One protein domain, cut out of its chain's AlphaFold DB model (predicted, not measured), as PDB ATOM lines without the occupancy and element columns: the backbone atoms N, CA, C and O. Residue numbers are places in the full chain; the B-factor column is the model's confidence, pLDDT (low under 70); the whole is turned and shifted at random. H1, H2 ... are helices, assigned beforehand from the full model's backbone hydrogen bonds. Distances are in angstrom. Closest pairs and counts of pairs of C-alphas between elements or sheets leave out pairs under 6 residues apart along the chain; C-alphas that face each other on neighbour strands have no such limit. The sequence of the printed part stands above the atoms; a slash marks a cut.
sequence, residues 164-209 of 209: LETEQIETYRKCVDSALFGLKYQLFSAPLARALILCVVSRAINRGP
ATOM      1  N   LEU A 164     489.722 -23.600 704.669       72.88
ATOM      2  CA  LEU A 164     488.709 -23.338 705.692       72.88
ATOM      3  C   LEU A 164     489.246 -22.417 706.797       72.88
ATOM      4  O   LEU A 164     488.580 -21.461 707.190       72.88
ATOM      5  N   GLU A 165     490.473 -22.655 707.258       75.56
ATOM      6  CA  GLU A 165     491.177 -21.784 708.204       75.56
ATOM      7  C   GLU A 165     491.367 -20.382 707.616       75.56
ATOM      8  O   GLU A 165     491.100 -19.382 708.283       75.56
ATOM      9  N   THR A 166     491.757 -20.292 706.341       78.69
ATOM     10  CA  THR A 166     491.917 -19.009 705.643       78.69
ATOM     11  C   THR A 166     490.589 -18.249 705.561       78.69
ATOM     12  O   THR A 166     490.550 -17.049 705.834       78.69
ATOM     13  N   GLU A 167     489.486 -18.931 705.242       77.94
ATOM     14  CA  GLU A 167     488.147 -18.335 705.193       77.94
ATOM     15  C   GLU A 167     487.677 -17.850 706.573       77.94
ATOM     16  O   GLU A 167     487.131 -16.747 706.698       77.94
ATOM     17  N   GLN A 168     487.928 -18.629 707.629       77.06
ATOM     18  CA  GLN A 168     487.611 -18.229 709.001       77.06
ATOM     19  C   GLN A 168     488.421 -17.007 709.442       77.06
ATOM     20  O   GLN A 168     487.854 -16.065 710.005       77.06
ATOM     21  N   ILE A 169     489.725 -16.983 709.150       79.81
ATOM     22  CA  ILE A 169     490.605 -15.846 709.449       79.81
ATOM     23  C   ILE A 169     490.115 -14.589 708.722       79.81
ATOM     24  O   ILE A 169     490.010 -13.522 709.330       79.81
ATOM     25  N   GLU A 170     489.768 -14.707 707.440       83.00
ATOM     26  CA  GLU A 170     489.276 -13.590 706.632       83.00
ATOM     27  C   GLU A 170     487.925 -13.066 707.147       83.00
ATOM     28  O   GLU A 170     487.702 -11.856 707.234       83.00
ATOM     29  N   THR A 171     487.029 -13.967 707.555       84.00
ATOM     30  CA  THR A 171     485.732 -13.612 708.148       84.00
ATOM     31  C   THR A 171     485.909 -12.875 709.473       84.00
ATOM     32  O   THR A 171     485.299 -11.824 709.690       84.00
ATOM     33  N   TYR A 172     486.787 -13.378 710.343       79.94
ATOM     34  CA  TYR A 172     487.110 -12.723 711.606       79.94
ATOM     35  C   TYR A 172     487.715 -11.335 711.377       79.94
ATOM     36  O   TYR A 172     487.279 -10.361 711.990       79.94
ATOM     37  N   ARG A 173     488.663 -11.216 710.442       88.44
ATOM     38  CA  ARG A 173     489.286  -9.940 710.083       88.44
ATOM     39  C   ARG A 173     488.253  -8.914 709.621       88.44
ATOM     40  O   ARG A 173     488.239  -7.801 710.139       88.44
ATOM     41  N   LYS A 174     487.339  -9.296 708.724       85.94
ATOM     42  CA  LYS A 174     486.241  -8.424 708.270       85.94
ATOM     43  C   LYS A 174     485.333  -7.991 709.419       85.94
ATOM     44  O   LYS A 174     484.939  -6.828 709.480       85.94
ATOM     45  N   CYS A 175     485.020  -8.903 710.338       85.06
ATOM     46  CA  CYS A 175     484.229  -8.589 711.525       85.06
ATOM     47  C   CYS A 175     484.933  -7.535 712.393       85.06
ATOM     48  O   CYS A 175     484.344  -6.495 712.696       85.06
ATOM     49  N   VAL A 176     486.217  -7.743 712.707       89.31
ATOM     50  CA  VAL A 176     487.032  -6.793 713.481       89.31
ATOM     51  C   VAL A 176     487.133  -5.440 712.779       89.31
ATOM     52  O   VAL A 176     486.915  -4.413 713.419       89.31
ATOM     53  N   ASP A 177     487.399  -5.420 711.473       86.88
ATOM     54  CA  ASP A 177     487.499  -4.181 710.696       86.88
ATOM     55  C   ASP A 177     486.170  -3.412 710.689       86.88
ATOM     56  O   ASP A 177     486.155  -2.191 710.871       86.88
ATOM     57  N   SER A 178     485.040  -4.115 710.562       85.31
ATOM     58  CA  SER A 178     483.709  -3.504 710.626       85.31
ATOM     59  C   SER A 178     483.394  -2.930 712.011       85.31
ATOM     60  O   SER A 178     482.889  -1.809 712.117       85.31
ATOM     61  N   ALA A 179     483.757  -3.643 713.082       86.62
ATOM     62  CA  ALA A 179     483.565  -3.198 714.456       86.62
ATOM     63  C   ALA A 179     484.453  -1.987 714.777       86.62
ATOM     64  O   ALA A 179     483.988  -1.011 715.365       86.62
ATOM     65  N   LEU A 180     485.714  -2.008 714.334       88.50
ATOM     66  CA  LEU A 180     486.650  -0.898 714.491       88.50
ATOM     67  C   LEU A 180     486.181   0.337 713.714       88.50
ATOM     68  O   LEU A 180     486.266   1.458 714.221       88.50
ATOM     69  N   PHE A 181     485.669   0.149 712.496       88.50
ATOM     70  CA  PHE A 181     485.074   1.228 711.714       88.50
ATOM     71  C   PHE A 181     483.834   1.802 712.406       88.50
ATOM     72  O   PHE A 181     483.732   3.019 712.549       88.50
ATOM     73  N   GLY A 182     482.936   0.946 712.901       85.75
ATOM     74  CA  GLY A 182     481.759   1.358 713.662       85.75
ATOM     75  C   GLY A 182     482.126   2.158 714.913       85.75
ATOM     76  O   GLY A 182     481.570   3.230 715.144       85.75
ATOM     77  N   LEU A 183     483.125   1.698 715.670       86.00
ATOM     78  CA  LEU A 183     483.628   2.393 716.854       86.00
ATOM     79  C   LEU A 183     484.240   3.754 716.500       86.00
ATOM     80  O   LEU A 183     483.935   4.758 717.143       86.00
ATOM     81  N   LYS A 184     485.070   3.820 715.449       82.81
ATOM     82  CA  LYS A 184     485.631   5.086 714.948       82.81
ATOM     83  C   LYS A 184     484.525   6.044 714.528       82.81
ATOM     84  O   LYS A 184     484.557   7.212 714.902       82.81
ATOM     85  N   TYR A 185     483.536   5.557 713.785       82.62
ATOM     86  CA  TYR A 185     482.404   6.363 713.354       82.62
ATOM     87  C   TYR A 185     481.611   6.897 714.549       82.62
ATOM     88  O   TYR A 185     481.304   8.086 714.584       82.62
ATOM     89  N   GLN A 186     481.338   6.068 715.561       79.50
ATOM     90  CA  GLN A 186     480.694   6.503 716.803       79.50
ATOM     91  C   GLN A 186     481.521   7.553 717.547       79.50
ATOM     92  O   GLN A 186     480.961   8.541 718.004       79.50
ATOM     93  N   LEU A 187     482.846   7.404 717.616       80.19
ATOM     94  CA  LEU A 187     483.728   8.393 718.241       80.19
ATOM     95  C   LEU A 187     483.694   9.742 717.500       80.19
ATOM     96  O   LEU A 187     483.618  10.793 718.131       80.19
ATOM     97  N   PHE A 188     483.715   9.721 716.165       74.25
ATOM     98  CA  PHE A 188     483.652  10.932 715.339       74.25
ATOM     99  C   PHE A 188     482.271  11.593 715.337       74.25
ATOM    100  O   PHE A 188     482.166  12.818 715.285       74.25
ATOM    101  N   SER A 189     481.209  10.794 715.387       74.38
ATOM    102  CA  SER A 189     479.829  11.280 715.446       74.38
ATOM    103  C   SER A 189     479.370  11.597 716.872       74.38
ATOM    104  O   SER A 189     478.315  12.216 717.042       74.38
ATOM    105  N   ALA A 190     480.172  11.253 717.887       75.19
ATOM    106  CA  ALA A 190     479.872  11.542 719.275       75.19
ATOM    107  C   ALA A 190     479.736  13.059 719.495       75.19
ATOM    108  O   ALA A 190     480.585  13.845 719.050       75.19
ATOM    109  N   PRO A 191     478.711  13.498 720.245       66.50
ATOM    110  CA  PRO A 191     478.470  14.914 720.507       66.50
ATOM    111  C   PRO A 191     479.654  15.606 721.200       66.50
ATOM    112  O   PRO A 191     479.876  16.789 720.966       66.50
ATOM    113  N   LEU A 192     480.470  14.870 721.965       60.47
ATOM    114  CA  LEU A 192     481.704  15.363 722.594       60.47
ATOM    115  C   LEU A 192     482.798  15.740 721.580       60.47
ATOM    116  O   LEU A 192     483.447  16.772 721.745       60.47
ATOM    117  N   ALA A 193     482.978  14.960 720.510       58.41
ATOM    118  CA  ALA A 193     483.950  15.267 719.459       58.41
ATOM    119  C   ALA A 193     483.504  16.483 718.633       58.41
ATOM    120  O   ALA A 193     484.292  17.393 718.379       58.41
ATOM    121  N   ARG A 194     482.208  16.559 718.296       58.62
ATOM    122  CA  ARG A 194     481.606  17.743 717.657       58.62
ATOM    123  C   ARG A 194     481.701  18.991 718.531       58.62
ATOM    124  O   ARG A 194     482.051  20.052 718.020       58.62
ATOM    125  N   ALA A 195     481.436  18.869 719.830       61.53
ATOM    126  CA  ALA A 195     481.556  19.969 720.779       61.53
ATOM    127  C   ALA A 195     483.006  20.449 720.900       61.53
ATOM    128  O   ALA A 195     483.233  21.651 720.858       61.53
ATOM    129  N   LEU A 196     483.993  19.548 720.967       62.84
ATOM    130  CA  LEU A 196     485.413  19.912 720.991       62.84
ATOM    131  C   LEU A 196     485.863  20.596 719.697       62.84
ATOM    132  O   LEU A 196     486.553  21.608 719.769       62.84
ATOM    133  N   ILE A 197     485.440  20.109 718.527       65.62
ATOM    134  CA  ILE A 197     485.754  20.744 717.238       65.62
ATOM    135  C   ILE A 197     485.133  22.143 717.168       65.62
ATOM    136  O   ILE A 197     485.832  23.105 716.855       65.62
ATOM    137  N   LEU A 198     483.856  22.296 717.531       67.12
ATOM    138  CA  LEU A 198     483.201  23.605 717.592       67.12
ATOM    139  C   LEU A 198     483.847  24.524 718.632       67.12
ATOM    140  O   LEU A 198     483.972  25.721 718.383       67.12
ATOM    141  N   CYS A 199     484.309  23.988 719.764       63.75
ATOM    142  CA  CYS A 199     485.004  24.762 720.786       63.75
ATOM    143  C   CYS A 199     486.378  25.230 720.289       63.75
ATOM    144  O   CYS A 199     486.726  26.387 720.491       63.75
ATOM    145  N   VAL A 200     487.145  24.371 719.610       71.38
ATOM    146  CA  VAL A 200     488.451  24.713 719.019       71.38
ATOM    147  C   VAL A 200     488.289  25.738 717.899       71.38
ATOM    148  O   VAL A 200     489.007  26.735 717.891       71.38
ATOM    149  N   VAL A 201     487.310  25.557 717.010       73.38
ATOM    150  CA  VAL A 201     486.994  26.514 715.940       73.38
ATOM    151  C   VAL A 201     486.526  27.848 716.526       73.38
ATOM    152  O   VAL A 201     487.043  28.893 716.144       73.38
ATOM    153  N   SER A 202     485.646  27.839 717.529       70.56
ATOM    154  CA  SER A 202     485.206  29.068 718.211       70.56
ATOM    155  C   SER A 202     486.352  29.773 718.937       70.56
ATOM    156  O   SER A 202     486.388  31.001 718.989       70.56
ATOM    157  N   ARG A 203     487.314  29.022 719.486       66.12
ATOM    158  CA  ARG A 203     488.498  29.567 720.165       66.12
ATOM    159  C   ARG A 203     489.550  30.087 719.185       66.12
ATOM    160  O   ARG A 203     490.282  30.994 719.553       66.12
ATOM    161  N   ALA A 204     489.616  29.537 717.973       61.72
ATOM    162  CA  ALA A 204     490.455  30.032 716.886       61.72
ATOM    163  C   ALA A 204     489.872  31.308 716.254       61.72
ATOM    164  O   ALA A 204     490.616  32.243 715.987       61.72
ATOM    165  N   ILE A 205     488.546  31.383 716.094       63.75
ATOM    166  CA  ILE A 205     487.848  32.576 715.586       63.75
ATOM    167  C   ILE A 205     487.910  33.732 716.600       63.75
ATOM    168  O   ILE A 205     488.142  34.868 716.211       63.75
ATOM    169  N   ASN A 206     487.788  33.455 717.904       59.34
ATOM    170  CA  ASN A 206     487.954  34.466 718.963       59.34
ATOM    171  C   ASN A 206     489.425  34.832 719.263       59.34
ATOM    172  O   ASN A 206     489.689  35.583 720.198       59.34
ATOM    173  N   ARG A 207     490.390  34.284 718.513       58.53
ATOM    174  CA  ARG A 207     491.834  34.562 718.636       58.53
ATOM    175  C   ARG A 207     492.406  35.311 717.430       58.53
ATOM    176  O   ARG A 207     493.585  35.158 717.120       58.53
ATOM    177  N   GLY A 208     491.593  36.099 716.739       47.44
ATOM    178  CA  GLY A 208     492.095  37.002 715.709       47.44
ATOM    179  C   GLY A 208     491.622  38.433 715.925       47.44
ATOM    180  O   GLY A 208     490.441  38.625 716.218       47.44
ATOM    181  N   PRO A 209     492.464  39.422 715.594       52.75
ATOM    182  CA  PRO A 209     493.868  39.605 715.987       52.75
ATOM    183  C   PRO A 209     494.036  40.101 717.438       52.75
ATOM    184  O   PRO A 209     493.094  40.722 717.979       52.75
TER     185      PRO A 209
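This is residues 164 to 209 of the 209 residues of an uncharacterized protein of Pseudomonas poae (UniProt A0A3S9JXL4). Two helices follow each other end to end in a long thin rod, the long H1 and the shorter H2 meeting at a wide-open corner around Ala 190, with a short tail, residues 206 to 209, beyond H2. The helices do not fold back on each other, and residues 164 to 209 stand free. The printed part has 46 residues with two named helices, H1 then H2, and no named strand; its class is all helix. It is extended, with a radius of gyration of the C-alphas of 18.8 A and spans of 64 by 18 by 6 A.

H1, residues 164 to 189, is the longest helix. A tight link of one residue joins it to H2, residues 191 to 205. The two are close but not clearly touching, with 2 pairs of C-alphas within 8 A; the closest C-alphas, those of Leu 187 and Ala 193, are 7.0 A apart. They run the same way at a steep tilt of 49 degrees. In H1 and H2 every O i to N i+4 pair is within hydrogen-bond range.

H1 measures 37.0 A from C-alpha 164 at (488.709, -23.338, 705.692) to C-alpha 189. H2 measures 20.6 A and ends at C-alpha 205 at (487.848, 32.576, 715.586).

The C-alphas of Leu 164 and Pro 209, the two farthest apart, are 64.0 A apart. The printed part has no cut. Its mean pLDDT is 74.0; residues 191 to 199 and 203 to 209 of the model are under 70.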